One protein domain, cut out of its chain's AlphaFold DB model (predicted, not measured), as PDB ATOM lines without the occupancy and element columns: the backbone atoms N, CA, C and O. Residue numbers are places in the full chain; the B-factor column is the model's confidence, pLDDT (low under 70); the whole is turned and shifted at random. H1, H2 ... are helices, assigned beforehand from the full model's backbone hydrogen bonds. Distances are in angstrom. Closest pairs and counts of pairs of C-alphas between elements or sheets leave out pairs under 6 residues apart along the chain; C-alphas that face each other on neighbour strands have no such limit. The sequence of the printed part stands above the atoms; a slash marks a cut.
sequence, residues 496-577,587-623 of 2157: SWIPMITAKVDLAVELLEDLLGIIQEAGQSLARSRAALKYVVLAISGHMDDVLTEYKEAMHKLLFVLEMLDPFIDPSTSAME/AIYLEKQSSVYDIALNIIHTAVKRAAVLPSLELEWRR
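Overview. This is residues 496 to 577 and 587 to 623 of the 2157 residues of an uncharacterized protein of Zea mays (UniProt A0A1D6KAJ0). A helical hairpin of H1 and H2 makes one side of this domain, and H4 packs steeply across H2, with H1 near it too. Beyond H4 come the long helix H6 and the short helix H7, while short H3 and H5 sit at different places along H6. The printed part has 119 residues with seven named helices, H1 to H7 in chain order, and no named strand; its class is all helix. It is compact, with a radius of gyration of the C-alphas of 14.6 A, and spans 44 by 39 by 29 A.

Arrangement. H1, residues 496 to 523, has a kink of 49 degrees near residue 515. It forms a hairpin with H2, residues 526 to 541: they touch, closest at the C-alphas of Ile 519 and Ser 529, 4.6 A apart, at a shallow tilt of 3 degrees, opposite ways. H2 touches H4, residues 555 to 564, closest at the C-alphas of Ala 531 and Leu 562, 5.2 A, at a steep tilt of 69 degrees, only just short of about perpendicular. H4 touches H7, residues 614 to 623, at a steep tilt of 40 degrees, with the C-alphas of Lys 557 and Leu 614 closest at 5.7 A. With residues 604 to 608 alone, H6, residues 587 to 609, touches H4; the C-alphas of Leu 558 and Ala 607 are closest, 7.3 A apart. H6 touches H5, residues 566 to 574, with residues 593 to 600 alone, closest at the C-alphas of Ile 569 and Tyr 597, 5.9 A. H3, residues 548 to 553, and H6 only just touch, with 3 pairs of C-alphas within 8 A; those of Tyr 551 and Val 608 are closest, 5.6 A apart. H1 and H6 are apart. Every O i to N i+4 pair is within hydrogen-bond range in H2, H3 and H6, against 20 of 24 in H1, 3 of 6 in H4, 5 of 6 in H7 and 2 of 5 in H5, where 1 of 6 O i to N i+3 pairs is within range.

Along the chain. H1 runs 41.2 A from C-alpha 496 at (-20.938, 6.679, 72.528), H2 22.3 A, and H6 33.3 A from C-alpha 587 at (10.759, -14.320, 73.598). H7 ends at C-alpha 623, (-3.337, -12.415, 109.776).

Size, cuts and confidence. The C-alphas of Ser 496 and Arg 623 are the two farthest apart, 45.4 A. Residues 578 to 586 are not printed, and C-alphas 577 and 587 are 16.0 A apart across this cut. No link that is printed whole is long. The mean pLDDT of the printed part is 70.5; 37 residues are under 70, among them 496 to 505, 569 to 577 and 587 to 595.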
ATOM      1  N   SER A 496     -21.208   7.805  71.633       44.69
ATOM      2  CA  SER A 496     -20.938   6.679  72.528       44.69
ATOM      3  C   SER A 496     -19.615   6.845  73.288       44.69
ATOM      4  O   SER A 496     -19.563   6.547  74.477       44.69
ATOM      5  N   TRP A 497     -18.561   7.394  72.668       38.22
ATOM      6  CA  TRP A 497     -17.226   7.468  73.289       38.22
ATOM      7  C   TRP A 497     -16.913   8.734  74.089       38.22
ATOM      8  O   TRP A 497     -16.132   8.650  75.020       38.22
ATOM      9  N   ILE A 498     -17.452   9.913  73.770       45.41
ATOM     10  CA  ILE A 498     -17.305  11.115  74.605       45.41
ATOM     11  C   ILE A 498     -17.869  10.811  75.981       45.41
ATOM     12  O   ILE A 498     -17.107  11.011  76.920       45.41
ATOM     13  N   PRO A 499     -19.088  10.247  76.130       51.36
ATOM     14  CA  PRO A 499     -19.528   9.730  77.415       51.36
ATOM     15  C   PRO A 499     -18.567   8.698  77.981       51.36
ATOM     16  O   PRO A 499     -18.311   8.776  79.161       51.36
ATOM     17  N   MET A 500     -17.970   7.802  77.186       51.77
ATOM     18  CA  MET A 500     -16.987   6.831  77.693       51.77
ATOM     19  C   MET A 500     -15.686   7.474  78.207       51.77
ATOM     20  O   MET A 500     -15.205   7.083  79.257       51.77
ATOM     21  N   ILE A 501     -15.093   8.452  77.511       53.82
ATOM     22  CA  ILE A 501     -13.841   9.126  77.901       53.82
ATOM     23  C   ILE A 501     -14.102  10.104  79.038       53.82
ATOM     24  O   ILE A 501     -13.329  10.118  79.988       53.82
ATOM     25  N   THR A 502     -15.170  10.909  78.958       62.04
ATOM     26  CA  THR A 502     -15.590  11.721  80.109       62.04
ATOM     27  C   THR A 502     -15.913  10.811  81.277       62.04
ATOM     28  O   THR A 502     -15.306  11.005  82.308       62.04
ATOM     29  N   ALA A 503     -16.654   9.716  81.099       66.08
ATOM     30  CA  ALA A 503     -16.863   8.734  82.161       66.08
ATOM     31  C   ALA A 503     -15.561   8.105  82.665       66.08
ATOM     32  O   ALA A 503     -15.465   7.895  83.857       66.08
ATOM     33  N   LYS A 504     -14.551   7.824  81.828       65.43
ATOM     34  CA  LYS A 504     -13.256   7.276  82.274       65.43
ATOM     35  C   LYS A 504     -12.388   8.304  82.995       65.43
ATOM     36  O   LYS A 504     -11.683   7.931  83.923       65.43
ATOM     37  N   VAL A 505     -12.401   9.569  82.576       68.32
ATOM     38  CA  VAL A 505     -11.681  10.663  83.251       68.32
ATOM     39  C   VAL A 505     -12.402  11.053  84.533       68.32
ATOM     40  O   VAL A 505     -11.747  11.181  85.556       68.32
ATOM     41  N   ASP A 506     -13.725  11.181  84.493       72.94
ATOM     42  CA  ASP A 506     -14.581  11.393  85.657       72.94
ATOM     43  C   ASP A 506     -14.403  10.226  86.630       72.94
ATOM     44  O   ASP A 506     -14.163  10.468  87.802       72.94
ATOM     45  N   LEU A 507     -14.365   8.978  86.143       74.80
ATOM     46  CA  LEU A 507     -14.027   7.801  86.944       74.80
ATOM     47  C   LEU A 507     -12.601   7.884  87.490       74.80
ATOM     48  O   LEU A 507     -12.398   7.604  88.656       74.80
ATOM     49  N   ALA A 508     -11.598   8.257  86.696       73.87
ATOM     50  CA  ALA A 508     -10.223   8.362  87.176       73.87
ATOM     51  C   ALA A 508     -10.080   9.436  88.261       73.87
ATOM     52  O   ALA A 508      -9.380   9.203  89.240       73.87
ATOM     53  N   VAL A 509     -10.735  10.587  88.088       75.21
ATOM     54  CA  VAL A 509     -10.782  11.680  89.066       75.21
ATOM     55  C   VAL A 509     -11.527  11.229  90.315       75.21
ATOM     56  O   VAL A 509     -10.998  11.397  91.402       75.21
ATOM     57  N   GLU A 510     -12.684  10.592  90.170       81.86
ATOM     58  CA  GLU A 510     -13.488  10.069  91.277       81.86
ATOM     59  C   GLU A 510     -12.737   8.986  92.063       81.86
ATOM     60  O   GLU A 510     -12.595   9.090  93.275       81.86
ATOM     61  N   LEU A 511     -12.134   8.006  91.380       79.79
ATOM     62  CA  LEU A 511     -11.289   6.981  91.999       79.79
ATOM     63  C   LEU A 511     -10.046   7.588  92.665       79.79
ATOM     64  O   LEU A 511      -9.629   7.122  93.723       79.79
ATOM     65  N   LEU A 512      -9.430   8.613  92.059       80.72
ATOM     66  CA  LEU A 512      -8.312   9.342  92.662       80.72
ATOM     67  C   LEU A 512      -8.748  10.113  93.903       80.72
ATOM     68  O   LEU A 512      -7.984  10.124  94.859       80.72
ATOM     69  N   GLU A 513      -9.920  10.750  93.891       82.55
ATOM     70  CA  GLU A 513     -10.497  11.466  95.030       82.55
ATOM     71  C   GLU A 513     -10.827  10.497  96.173       82.55
ATOM     72  O   GLU A 513     -10.419  10.741  97.312       82.55
ATOM     73  N   ASP A 514     -11.450   9.356  95.865       80.44
ATOM     74  CA  ASP A 514     -11.821   8.339  96.849       80.44
ATOM     75  C   ASP A 514     -10.598   7.595  97.427       80.44
ATOM     76  O   ASP A 514     -10.561   7.249  98.612       80.44
ATOM     77  N   LEU A 515      -9.554   7.366  96.620       81.54
ATOM     78  CA  LEU A 515      -8.295   6.743  97.061       81.54
ATOM     79  C   LEU A 515      -7.255   7.749  97.553       81.54
ATOM     80  O   LEU A 515      -6.207   7.326  98.054       81.54
ATOM     81  N   LEU A 516      -7.512   9.059  97.454       79.74
ATOM     82  CA  LEU A 516      -6.523  10.101  97.741       79.74
ATOM     83  C   LEU A 516      -5.945   9.955  99.149       79.74
ATOM     84  O   LEU A 516      -4.734  10.082  99.332       79.74
ATOM     85  N   GLY A 517      -6.798   9.637 100.129       74.45
ATOM     86  CA  GLY A 517      -6.384   9.401 101.514       74.45
ATOM     87  C   GLY A 517      -5.378   8.252 101.641       74.45
ATOM     88  O   GLY A 517      -4.342   8.410 102.276       74.45
ATOM     89  N   ILE A 518      -5.619   7.133 100.950       74.48
ATOM     90  CA  ILE A 518      -4.755   5.937 100.966       74.48
ATOM     91  C   ILE A 518      -3.437   6.191 100.214       74.48
ATOM     92  O   ILE A 518      -2.375   5.705 100.610       74.48
ATOM     93  N   ILE A 519      -3.488   6.965  99.128       74.86
ATOM     94  CA  ILE A 519      -2.304   7.342  98.344       74.86
ATOM     95  C   ILE A 519      -1.414   8.307  99.147       74.86
ATOM     96  O   ILE A 519      -0.190   8.173  99.129       74.86
ATOM     97  N   GLN A 520      -2.005   9.256  99.885       76.27
ATOM     98  CA  GLN A 520      -1.272  10.210 100.727       76.27
ATOM     99  C   GLN A 520      -0.716   9.576 102.011       76.27
ATOM    100  O   GLN A 520       0.353   9.975 102.475       76.27
ATOM    101  N   GLU A 521      -1.371   8.546 102.552       61.34
ATOM    102  CA  GLU A 521      -0.897   7.748 103.693       61.34
ATOM    103  C   GLU A 521       0.260   6.780 103.352       61.34
ATOM    104  O   GLU A 521       0.513   5.819 104.083       61.34
ATOM    105  N   ALA A 522       1.045   7.057 102.303       56.74
ATOM    106  CA  ALA A 522       2.233   6.280 101.923       56.74
ATOM    107  C   ALA A 522       3.242   6.075 103.072       56.74
ATOM    108  O   ALA A 522       4.032   5.133 103.046       56.74
ATOM    109  N   GLY A 523       3.197   6.925 104.107       55.01
ATOM    110  CA  GLY A 523       3.989   6.768 105.325       55.01
ATOM    111  C   GLY A 523       3.578   5.599 106.234       55.01
ATOM    112  O   GLY A 523       4.408   5.161 107.025       55.01
ATOM    113  N   GLN A 524       2.344   5.088 106.146       58.52
ATOM    114  CA  GLN A 524       1.875   3.961 106.966       58.52
ATOM    115  C   GLN A 524       2.002   2.615 106.241       58.52
ATOM    116  O   GLN A 524       2.422   1.635 106.852       58.52
ATOM    117  N   SER A 525       1.669   2.550 104.943       66.30
ATOM    118  CA  SER A 525       1.832   1.323 104.146       66.30
ATOM    119  C   SER A 525       2.097   1.612 102.664       66.30
ATOM    120  O   SER A 525       1.184   1.819 101.868       66.30
ATOM    121  N   LEU A 526       3.375   1.565 102.270       76.08
ATOM    122  CA  LEU A 526       3.797   1.768 100.878       76.08
ATOM    123  C   LEU A 526       3.099   0.795  99.908       76.08
ATOM    124  O   LEU A 526       2.711   1.186  98.809       76.08
ATOM    125  N   ALA A 527       2.903  -0.459 100.329       73.52
ATOM    126  CA  ALA A 527       2.264  -1.489  99.514       73.52
ATOM    127  C   ALA A 527       0.797  -1.155  99.187       73.52
ATOM    128  O   ALA A 527       0.363  -1.331  98.050       73.52
ATOM    129  N   ARG A 528       0.048  -0.590 100.145       77.17
ATOM    130  CA  ARG A 528      -1.359  -0.211  99.948       77.17
ATOM    131  C   ARG A 528      -1.497   0.995  99.027       77.17
ATOM    132  O   ARG A 528      -2.374   1.005  98.167       77.17
ATOM    133  N   SER A 529      -0.613   1.985  99.159       80.54
ATOM    134  CA  SER A 529      -0.578   3.132  98.245       80.54
ATOM    135  C   SER A 529      -0.213   2.699  96.819       80.54
ATOM    136  O   SER A 529      -0.814   3.183  95.862       80.54
ATOM    137  N   ARG A 530       0.708   1.734  96.659       78.91
ATOM    138  CA  ARG A 530       1.061   1.150  95.351       78.91
ATOM    139  C   ARG A 530      -0.099   0.361  94.740       78.91
ATOM    140  O   ARG A 530      -0.396   0.552  93.563       78.91
ATOM    141  N   ALA A 531      -0.802  -0.444  95.537       82.00
ATOM    142  CA  ALA A 531      -2.017  -1.135  95.113       82.00
ATOM    143  C   ALA A 531      -3.120  -0.154  94.671       82.00
ATOM    144  O   ALA A 531      -3.740  -0.363  93.632       82.00
ATOM    145  N   ALA A 532      -3.318   0.951  95.400       83.12
ATOM    146  CA  ALA A 532      -4.288   1.990  95.045       83.12
ATOM    147  C   ALA A 532      -3.945   2.689  93.720       83.12
ATOM    148  O   ALA A 532      -4.821   2.903  92.886       83.12
ATOM    149  N   LEU A 533      -2.665   2.983  93.475       82.25
ATOM    150  CA  LEU A 533      -2.228   3.523  92.184       82.25
ATOM    151  C   LEU A 533      -2.458   2.519  91.046       82.25
ATOM    152  O   LEU A 533      -2.961   2.901  89.991       82.25
ATOM    153  N   LYS A 534      -2.151   1.234  91.258       82.15
ATOM    154  CA  LYS A 534      -2.402   0.176  90.265       82.15
ATOM    155  C   LYS A 534      -3.888  -0.018  89.981       82.15
ATOM    156  O   LYS A 534      -4.247  -0.230  88.829       82.15
ATOM    157  N   TYR A 535      -4.739   0.112  90.993       84.02
ATOM    158  CA  TYR A 535      -6.191   0.078  90.838       84.02
ATOM    159  C   TYR A 535      -6.672   1.165  89.858       84.02
ATOM    160  O   TYR A 535      -7.387   0.879  88.898       84.02
ATOM    161  N   VAL A 536      -6.199   2.406  90.035       81.51
ATOM    162  CA  VAL A 536      -6.506   3.520  89.119       81.51
ATOM    163  C   VAL A 536      -5.969   3.238  87.711       81.51
ATOM    164  O   VAL A 536      -6.680   3.434  86.727       81.51
ATOM    165  N   VAL A 537      -4.738   2.731  87.592       79.62
ATOM    166  CA  VAL A 537      -4.136   2.390  86.289       79.62
ATOM    167  C   VAL A 537      -4.935   1.299  85.567       79.62
ATOM    168  O   VAL A 537      -5.177   1.425  84.367       79.62
ATOM    169  N   LEU A 538      -5.392   0.264  86.275       77.20
ATOM    170  CA  LEU A 538      -6.190  -0.821  85.700       77.20
ATOM    171  C   LEU A 538      -7.565  -0.337  85.219       77.20
ATOM    172  O   LEU A 538      -7.936  -0.661  84.090       77.20
ATOM    173  N   ALA A 539      -8.266   0.501  85.993       74.04
ATOM    174  CA  ALA A 539      -9.526   1.121  85.563       74.04
ATOM    175  C   ALA A 539      -9.368   1.941  84.268       74.04
ATOM    176  O   ALA A 539     -10.237   1.924  83.399       74.04
ATOM    177  N   ILE A 540      -8.240   2.642  84.112       72.84
ATOM    178  CA  ILE A 540      -7.968   3.475  82.929       72.84
ATOM    179  C   ILE A 540      -7.515   2.626  81.732       72.84
ATOM    180  O   ILE A 540      -7.794   2.978  80.584       72.84
ATOM    181  N   SER A 541      -6.834   1.504  81.985       71.85
ATOM    182  CA  SER A 541      -6.212   0.669  80.947       71.85
ATOM    183  C   SER A 541      -7.201   0.044  79.954       71.85
ATOM    184  O   SER A 541      -6.804  -0.300  78.844       71.85
ATOM    185  N   GLY A 542      -8.479  -0.070  80.327       69.79
ATOM    186  CA  GLY A 542      -9.526  -0.709  79.527       69.79
ATOM    187  C   GLY A 542      -9.694  -2.207  79.777       69.79
ATOM    188  O   GLY A 542     -10.667  -2.777  79.300       69.79
ATOM    189  N   HIS A 543      -8.809  -2.838  80.558       69.46
ATOM    190  CA  HIS A 543      -8.952  -4.256  80.897       69.46
ATOM    191  C   HIS A 543     -10.198  -4.529  81.750       69.46
ATOM    192  O   HIS A 543     -10.788  -5.580  81.589       69.46
ATOM    193  N   MET A 544     -10.635  -3.580  82.591       69.91
ATOM    194  CA  MET A 544     -11.778  -3.745  83.510       69.91
ATOM    195  C   MET A 544     -13.104  -3.158  82.981       69.91
ATOM    196  O   MET A 544     -14.020  -2.932  83.770       69.91
ATOM    197  N   ASP A 545     -13.210  -2.832  81.686       72.02
ATOM    198  CA  ASP A 545     -14.363  -2.095  81.130       72.02
ATOM    199  C   ASP A 545     -15.688  -2.887  81.193       72.02
ATOM    200  O   ASP A 545     -16.757  -2.294  81.330       72.02
ATOM    201  N   ASP A 546     -15.626  -4.217  81.125       71.71
ATOM    202  CA  ASP A 546     -16.756  -5.154  81.197       71.71
ATOM    203  C   ASP A 546     -17.375  -5.265  82.604       71.71
ATOM    204  O   ASP A 546     -18.569  -5.535  82.734       71.71
ATOM    205  N   VAL A 547     -16.582  -5.017  83.649       67.81
ATOM    206  CA  VAL A 547     -16.986  -5.068  85.070       67.81
ATOM    207  C   VAL A 547     -16.783  -3.730  85.795       67.81
ATOM    208  O   VAL A 547     -16.749  -3.680  87.021       67.81
ATOM    209  N   LEU A 548     -16.675  -2.613  85.070       73.08
ATOM    210  CA  LEU A 548     -16.264  -1.310  85.619       73.08
ATOM    211  C   LEU A 548     -17.162  -0.795  86.759       73.08
ATOM    212  O   LEU A 548     -16.675  -0.180  87.710       73.08
ATOM    213  N   THR A 549     -18.470  -1.052  86.683       73.65
ATOM    214  CA  THR A 549     -19.441  -0.668  87.722       73.65
ATOM    215  C   THR A 549     -19.197  -1.422  89.026       73.65
ATOM    216  O   THR A 549     -19.114  -0.806  90.086       73.65
ATOM    217  N   GLU A 550     -19.011  -2.740  88.939       74.00
ATOM    218  CA  GLU A 550     -18.689  -3.600  90.083       74.00
ATOM    219  C   GLU A 550     -17.276  -3.303  90.607       74.00
ATOM    220  O   GLU A 550     -17.045  -3.282  91.818       74.00
ATOM    221  N   TYR A 551     -16.336  -3.004  89.701       80.33
ATOM    222  CA  TYR A 551     -14.959  -2.639  90.018       80.33
ATOM    223  C   TYR A 551     -14.942  -1.438  90.956       80.33
ATOM    224  O   TYR A 551     -14.352  -1.526  92.035       80.33
ATOM    225  N   LYS A 552     -15.641  -0.358  90.575       78.97
ATOM    226  CA  LYS A 552     -15.741   0.902  91.322       78.97
ATOM    227  C   LYS A 552     -16.312   0.707  92.728       78.97
ATOM    228  O   LYS A 552     -15.745   1.208  93.695       78.97
ATOM    229  N   GLU A 553     -17.388  -0.065  92.873       77.72
ATOM    230  CA  GLU A 553     -17.983  -0.360  94.188       77.72
ATOM    231  C   GLU A 553     -17.060  -1.200  95.089       77.72
ATOM    232  O   GLU A 553     -17.096  -1.103  96.320       77.72
ATOM    233  N   ALA A 554     -16.204  -2.025  94.486       76.52
ATOM    234  CA  ALA A 554     -15.274  -2.910  95.176       76.52
ATOM    235  C   ALA A 554     -13.907  -2.271  95.482       76.52
ATOM    236  O   ALA A 554     -13.027  -2.951  96.012       76.52
ATOM    237  N   MET A 555     -13.717  -0.980  95.190       81.76
ATOM    238  CA  MET A 555     -12.425  -0.288  95.213       81.76
ATOM    239  C   MET A 555     -11.578  -0.556  96.460       81.76
ATOM    240  O   MET A 555     -10.470  -1.077  96.360       81.76
ATOM    241  N   HIS A 556     -12.098  -0.258  97.653       79.85
ATOM    242  CA  HIS A 556     -11.352  -0.486  98.895       79.85
ATOM    243  C   HIS A 556     -11.150  -1.973  99.211       79.85
ATOM    244  O   HIS A 556     -10.165  -2.323  99.858       79.85
ATOM    245  N   LYS A 557     -12.057  -2.835  98.736       82.12
ATOM    246  CA  LYS A 557     -12.055  -4.282  98.984       82.12
ATOM    247  C   LYS A 557     -11.029  -5.020  98.113       82.12
ATOM    248  O   LYS A 557     -10.532  -6.062  98.515       82.12
ATOM    249  N   LEU A 558     -10.684  -4.482  96.940       85.32
ATOM    250  CA  LEU A 558      -9.739  -5.081  95.984       85.32
ATOM    251  C   LEU A 558      -8.266  -4.765  96.276       85.32
ATOM    252  O   LEU A 558      -7.381  -5.450  95.763       85.32
ATOM    253  N   LEU A 559      -7.979  -3.750  97.097       84.22
ATOM    254  CA  LEU A 559      -6.609  -3.272  97.325       84.22
ATOM    255  C   LEU A 559      -5.669  -4.365  97.845       84.22
ATOM    256  O   LEU A 559      -4.515  -4.414  97.428       84.22
ATOM    257  N   PHE A 560      -6.138  -5.253  98.724       86.91
ATOM    258  CA  PHE A 560      -5.289  -6.329  99.242       86.91
ATOM    259  C   PHE A 560      -5.012  -7.424  98.198       86.91
ATOM    260  O   PHE A 560      -3.950  -8.038  98.235       86.91
ATOM    261  N   VAL A 561      -5.932  -7.649  97.249       83.95
ATOM    262  CA  VAL A 561      -5.728  -8.580  96.126       83.95
ATOM    263  C   VAL A 561      -4.658  -8.023  95.192       83.95
ATOM    264  O   VAL A 561      -3.758  -8.746  94.782       83.95
ATOM    265  N   LEU A 562      -4.690  -6.715  94.919       84.77
ATOM    266  CA  LEU A 562      -3.641  -6.033  94.153       84.77
ATOM    267  C   LEU A 562      -2.294  -6.006  94.889       84.77
ATOM    268  O   LEU A 562      -1.258  -6.120  94.242       84.77
ATOM    269  N   GLU A 563      -2.298  -5.896  96.221       83.90
ATOM    270  CA  GLU A 563      -1.099  -6.058  97.062       83.90
ATOM    271  C   GLU A 563      -0.536  -7.489  96.972       83.90
ATOM    272  O   GLU A 563       0.678  -7.670  96.930       83.90
ATOM    273  N   MET A 564      -1.397  -8.508  96.910       83.23
ATOM    274  CA  MET A 564      -0.999  -9.914  96.775       83.23
ATOM    275  C   MET A 564      -0.463 -10.238  95.371       83.23
ATOM    276  O   MET A 564       0.533 -10.941  95.240       83.23
ATOM    277  N   LEU A 565      -1.093  -9.704  94.320       82.87
ATOM    278  CA  LEU A 565      -0.716  -9.936  92.917       82.87
ATOM    279  C   LEU A 565       0.405  -9.015  92.415       82.87
ATOM    280  O   LEU A 565       0.813  -9.084  91.254       82.87
ATOM    281  N   ASP A 566       0.916  -8.154  93.289       79.79
ATOM    282  CA  ASP A 566       1.903  -7.125  92.997       79.79
ATOM    283  C   ASP A 566       3.146  -7.631  92.218       79.79
ATOM    284  O   ASP A 566       3.504  -6.980  91.228       79.79
ATOM    285  N   PRO A 567       3.751  -8.801  92.543       73.02
ATOM    286  CA  PRO A 567       4.893  -9.357  91.802       73.02
ATOM    287  C   PRO A 567       4.561  -9.800  90.370       73.02
ATOM    288  O   PRO A 567       5.449  -9.864  89.523       73.02
ATOM    289  N   PHE A 568       3.292 -10.112  90.095       72.77
ATOM    290  CA  PHE A 568       2.826 -10.665  88.818       72.77
ATOM    291  C   PHE A 568       2.309  -9.580  87.861       72.77
ATOM    292  O   PHE A 568       2.251  -9.797  86.654       72.77
ATOM    293  N   ILE A 569       1.977  -8.398  88.392       69.14
ATOM    294  CA  ILE A 569       1.541  -7.224  87.618       69.14
ATOM    295  C   ILE A 569       2.742  -6.373  87.157       69.14
ATOM    296  O   ILE A 569       2.687  -5.757  86.097       69.14
ATOM    297  N   ASP A 570       3.830  -6.326  87.936       63.77
ATOM    298  CA  ASP A 570       4.997  -5.463  87.675       63.77
ATOM    299  C   ASP A 570       5.708  -5.670  86.316       63.77
ATOM    300  O   ASP A 570       6.008  -4.655  85.671       63.77
ATOM    301  N   PRO A 571       5.973  -6.909  85.838       51.08
ATOM    302  CA  PRO A 571       6.829  -7.127  84.668       51.08
ATOM    303  C   PRO A 571       6.315  -6.463  83.385       51.08
ATOM    304  O   PRO A 571       7.115  -6.034  82.554       51.08
ATOM    305  N   SER A 572       4.997  -6.307  83.226       47.14
ATOM    306  CA  SER A 572       4.413  -5.636  82.059       47.14
ATOM    307  C   SER A 572       4.391  -4.111  82.190       47.14
ATOM    308  O   SER A 572       4.533  -3.422  81.180       47.14
ATOM    309  N   THR A 573       4.324  -3.551  83.407       44.60
ATOM    310  CA  THR A 573       4.537  -2.102  83.577       44.60
ATOM    311  C   THR A 573       5.983  -1.686  83.294       44.60
ATOM    312  O   THR A 573       6.185  -0.602  82.752       44.60
ATOM    313  N   SER A 574       6.980  -2.543  83.560       43.55
ATOM    314  CA  SER A 574       8.378  -2.291  83.164       43.55
ATOM    315  C   SER A 574       8.682  -2.631  81.700       43.55
ATOM    316  O   SER A 574       9.565  -2.014  81.114       43.55
ATOM    317  N   ALA A 575       7.943  -3.553  81.067       36.40
ATOM    318  CA  ALA A 575       8.159  -3.923  79.661       36.40
ATOM    319  C   ALA A 575       7.961  -2.755  78.671       36.40
ATOM    320  O   ALA A 575       8.423  -2.830  77.533       36.40
ATOM    321  N   MET A 576       7.328  -1.653  79.092       32.35
ATOM    322  CA  MET A 576       7.288  -0.421  78.300       32.35
ATOM    323  C   MET A 576       8.644   0.306  78.201       32.35
ATOM    324  O   MET A 576       8.775   1.140  77.308       32.35
ATOM    325  N   GLU A 577       9.649   0.008  79.037       31.07
ATOM    326  CA  GLU A 577      10.948   0.709  78.989       31.07
ATOM    327  C   GLU A 577      12.085  -0.049  78.268       31.07
ATOM    328  O   GLU A 577      12.989   0.603  77.747       31.07
ATOM    329  N   ALA A 587      12.093 -14.031  74.158       40.33
ATOM    330  CA  ALA A 587      10.759 -14.320  73.598       40.33
ATOM    331  C   ALA A 587       9.954 -15.332  74.443       40.33
ATOM    332  O   ALA A 587       8.784 -15.107  74.735       40.33
ATOM    333  N   ILE A 588      10.602 -16.403  74.921       38.60
ATOM    334  CA  ILE A 588       9.956 -17.420  75.771       38.60
ATOM    335  C   ILE A 588       9.684 -16.867  77.180       38.60
ATOM    336  O   ILE A 588       8.678 -17.205  77.806       38.60
ATOM    337  N   TYR A 589      10.581 -16.018  77.695       44.54
ATOM    338  CA  TYR A 589      10.412 -15.399  79.012       44.54
ATOM    339  C   TYR A 589       9.271 -14.364  78.997       44.54
ATOM    340  O   TYR A 589       8.470 -14.337  79.927       44.54
ATOM    341  N   LEU A 590       9.141 -13.599  77.905       52.33
ATOM    342  CA  LEU A 590       8.047 -12.658  77.645       52.33
ATOM    343  C   LEU A 590       6.700 -13.371  77.469       52.33
ATOM    344  O   LEU A 590       5.728 -12.931  78.071       52.33
ATOM    345  N   GLU A 591       6.625 -14.486  76.726       49.32
ATOM    346  CA  GLU A 591       5.380 -15.272  76.607       49.32
ATOM    347  C   GLU A 591       4.912 -15.805  77.967       49.32
ATOM    348  O   GLU A 591       3.741 -15.659  78.323       49.32
ATOM    349  N   LYS A 592       5.827 -16.372  78.770       53.59
ATOM    350  CA  LYS A 592       5.488 -16.826  80.126       53.59
ATOM    351  C   LYS A 592       5.033 -15.666  81.010       53.59
ATOM    352  O   LYS A 592       4.021 -15.807  81.688       53.59
ATOM    353  N   GLN A 593       5.715 -14.521  80.982       60.40
ATOM    354  CA  GLN A 593       5.314 -13.352  81.773       60.40
ATOM    355  C   GLN A 593       3.971 -12.759  81.326       60.40
ATOM    356  O   GLN A 593       3.160 -12.422  82.183       60.40
ATOM    357  N   SER A 594       3.701 -12.695  80.017       59.14
ATOM    358  CA  SER A 594       2.400 -12.270  79.482       59.14
ATOM    359  C   SER A 594       1.286 -13.200  79.955       59.14
ATOM    360  O   SER A 594       0.278 -12.727  80.465       59.14
ATOM    361  N   SER A 595       1.497 -14.520  79.891       65.78
ATOM    362  CA  SER A 595       0.503 -15.488  80.371       65.78
ATOM    363  C   SER A 595       0.230 -15.356  81.876       65.78
ATOM    364  O   SER A 595      -0.912 -15.464  82.307       65.78
ATOM    365  N   VAL A 596       1.256 -15.057  82.682       70.48
ATOM    366  CA  VAL A 596       1.116 -14.829  84.130       70.48
ATOM    367  C   VAL A 596       0.368 -13.525  84.426       70.48
ATOM    368  O   VAL A 596      -0.425 -13.479  85.365       70.48
ATOM    369  N   TYR A 597       0.566 -12.488  83.609       71.11
ATOM    370  CA  TYR A 597      -0.182 -11.235  83.698       71.11
ATOM    371  C   TYR A 597      -1.665 -11.424  83.348       71.11
ATOM    372  O   TYR A 597      -2.526 -10.976  84.102       71.11
ATOM    373  N   ASP A 598      -1.969 -12.150  82.270       70.64
ATOM    374  CA  ASP A 598      -3.350 -12.467  81.876       70.64
ATOM    375  C   ASP A 598      -4.057 -13.309  82.947       70.64
ATOM    376  O   ASP A 598      -5.232 -13.097  83.255       70.64
ATOM    377  N   ILE A 599      -3.324 -14.233  83.580       72.88
ATOM    378  CA  ILE A 599      -3.804 -14.959  84.757       72.88
ATOM    379  C   ILE A 599      -4.117 -13.974  85.892       72.88
ATOM    380  O   ILE A 599      -5.225 -14.004  86.417       72.88
ATOM    381  N   ALA A 600      -3.201 -13.069  86.248       80.42
ATOM    382  CA  ALA A 600      -3.425 -12.089  87.314       80.42
ATOM    383  C   ALA A 600      -4.623 -11.158  87.032       80.42
ATOM    384  O   ALA A 600      -5.387 -10.860  87.950       80.42
ATOM    385  N   LEU A 601      -4.837 -10.745  85.778       78.20
ATOM    386  CA  LEU A 601      -6.025  -9.986  85.377       78.20
ATOM    387  C   LEU A 601      -7.308 -10.797  85.584       78.20
ATOM    388  O   LEU A 601      -8.252 -10.284  86.184       78.20
ATOM    389  N   ASN A 602      -7.331 -12.070  85.178       78.30
ATOM    390  CA  ASN A 602      -8.476 -12.954  85.417       78.30
ATOM    391  C   ASN A 602      -8.795 -13.092  86.914       78.30
ATOM    392  O   ASN A 602      -9.967 -13.063  87.286       78.30
ATOM    393  N   ILE A 603      -7.780 -13.140  87.788       81.90
ATOM    394  CA  ILE A 603      -7.979 -13.134  89.249       81.90
ATOM    395  C   ILE A 603      -8.707 -11.873  89.707       81.90
ATOM    396  O   ILE A 603      -9.634 -11.947  90.516       81.90
ATOM    397  N   ILE A 604      -8.321 -10.714  89.175       83.17
ATOM    398  CA  ILE A 604      -8.956  -9.437  89.506       83.17
ATOM    399  C   ILE A 604     -10.404  -9.417  88.991       83.17
ATOM    400  O   ILE A 604     -11.295  -9.049  89.754       83.17
ATOM    401  N   HIS A 605     -10.675  -9.871  87.762       78.52
ATOM    402  CA  HIS A 605     -12.044  -9.977  87.232       78.52
ATOM    403  C   HIS A 605     -12.939 -10.875  88.097       78.52
ATOM    404  O   HIS A 605     -14.074 -10.509  88.409       78.52
ATOM    405  N   THR A 606     -12.428 -12.027  88.531       76.02
ATOM    406  CA  THR A 606     -13.162 -12.947  89.410       76.02
ATOM    407  C   THR A 606     -13.395 -12.338  90.796       76.02
ATOM    408  O   THR A 606     -14.498 -12.431  91.338       76.02
ATOM    409  N   ALA A 607     -12.392 -11.655  91.358       83.34
ATOM    410  CA  ALA A 607     -12.501 -10.963  92.643       83.34
ATOM    411  C   ALA A 607     -13.564  -9.854  92.623       83.34
ATOM    412  O   ALA A 607     -14.290  -9.682  93.602       83.34
ATOM    413  N   VAL A 608     -13.687  -9.128  91.509       81.43
ATOM    414  CA  VAL A 608     -14.687  -8.065  91.315       81.43
ATOM    415  C   VAL A 608     -16.103  -8.633  91.323       81.43
ATOM    416  O   VAL A 608     -16.934  -8.179  92.108       81.43
ATOM    417  N   LYS A 609     -16.347  -9.698  90.548       77.86
ATOM    418  CA  LYS A 609     -17.654 -10.379  90.495       77.86
ATOM    419  C   LYS A 609     -18.082 -10.955  91.853       77.86
ATOM    420  O   LYS A 609     -19.270 -11.144  92.104       77.86
ATOM    421  N   ARG A 610     -17.122 -11.229  92.747       76.06
ATOM    422  CA  ARG A 610     -17.340 -11.731  94.118       76.06
ATOM    423  C   ARG A 610     -16.851 -10.756  95.199       76.06
ATOM    424  O   ARG A 610     -16.408 -11.173  96.270       76.06
ATOM    425  N   ALA A 611     -16.999  -9.450  94.968       74.05
ATOM    426  CA  ALA A 611     -16.470  -8.407  95.852       74.05
ATOM    427  C   ALA A 611     -16.990  -8.440  97.300       74.05
ATOM    428  O   ALA A 611     -16.366  -7.881  98.203       74.05
ATOM    429  N   ALA A 612     -18.138  -9.067  97.552       70.77
ATOM    430  CA  ALA A 612     -18.736  -9.116  98.882       70.77
ATOM    431  C   ALA A 612     -17.974 -10.023  99.869       70.77
ATOM    432  O   ALA A 612     -18.027  -9.790 101.074       70.77
ATOM    433  N   VAL A 613     -17.212 -10.999  99.366       71.70
ATOM    434  CA  VAL A 613     -16.405 -11.933 100.174       71.70
ATOM    435  C   VAL A 613     -15.042 -11.336 100.563       71.70
ATOM    436  O   VAL A 613     -14.442 -11.707 101.574       71.70
ATOM    437  N   LEU A 614     -14.564 -10.366  99.781       82.01
ATOM    438  CA  LEU A 614     -13.232  -9.771  99.899       82.01
ATOM    439  C   LEU A 614     -12.886  -9.192 101.286       82.01
ATOM    440  O   LEU A 614     -11.763  -9.430 101.721       82.01
ATOM    441  N   PRO A 615     -13.776  -8.492 102.023       77.24
ATOM    442  CA  PRO A 615     -13.429  -7.953 103.342       77.24
ATOM    443  C   PRO A 615     -13.045  -9.040 104.353       77.24
ATOM    444  O   PRO A 615     -12.111  -8.872 105.137       77.24
ATOM    445  N   SER A 616     -13.738 -10.178 104.310       73.62
ATOM    446  CA  SER A 616     -13.459 -11.305 105.197       73.62
ATOM    447  C   SER A 616     -12.155 -12.008 104.810       73.62
ATOM    448  O   SER A 616     -11.397 -12.416 105.688       73.62
ATOM    449  N   LEU A 617     -11.852 -12.084 103.508       79.05
ATOM    450  CA  LEU A 617     -10.573 -12.601 103.008       79.05
ATOM    451  C   LEU A 617      -9.398 -11.668 103.319       79.05
ATOM    452  O   LEU A 617      -8.313 -12.150 103.644       79.05
ATOM    453  N   GLU A 618      -9.601 -10.347 103.277       81.55
ATOM    454  CA  GLU A 618      -8.573  -9.375 103.653       81.55
ATOM    455  C   GLU A 618      -8.134  -9.594 105.105       81.55
ATOM    456  O   GLU A 618      -6.937  -9.608 105.382       81.55
ATOM    457  N   LEU A 619      -9.070  -9.820 106.034       75.90
ATOM    458  CA  LEU A 619      -8.740 -10.084 107.440       75.90
ATOM    459  C   LEU A 619      -7.832 -11.312 107.606       75.90
ATOM    460  O   LEU A 619      -6.881 -11.265 108.386       75.90
ATOM    461  N   GLU A 620      -8.080 -12.384 106.855       72.80
ATOM    462  CA  GLU A 620      -7.249 -13.592 106.894       72.80
ATOM    463  C   GLU A 620      -5.888 -13.392 106.214       72.80
ATOM    464  O   GLU A 620      -4.860 -13.810 106.754       72.80
ATOM    465  N   TRP A 621      -5.845 -12.666 105.094       79.44
ATOM    466  CA  TRP A 621      -4.593 -12.265 104.446       79.44
ATOM    467  C   TRP A 621      -3.705 -11.429 105.380       79.44
ATOM    468  O   TRP A 621      -2.497 -11.652 105.490       79.44
ATOM    469  N   ARG A 622      -4.308 -10.491 106.119       77.35
ATOM    470  CA  ARG A 622      -3.607  -9.635 107.087       77.35
ATOM    471  C   ARG A 622      -3.129 -10.411 108.319       77.35
ATOM    472  O   ARG A 622      -2.114 -10.034 108.891       77.35
ATOM    473  N   ARG A 623      -3.804 -11.501 108.711       70.93
ATOM    474  CA  ARG A 623      -3.337 -12.415 109.776       70.93
ATOM    475  C   ARG A 623      -2.109 -13.231 109.359       70.93
ATOM    476  O   ARG A 623      -1.373 -13.682 110.231       70.93
TER     477      ARG A 623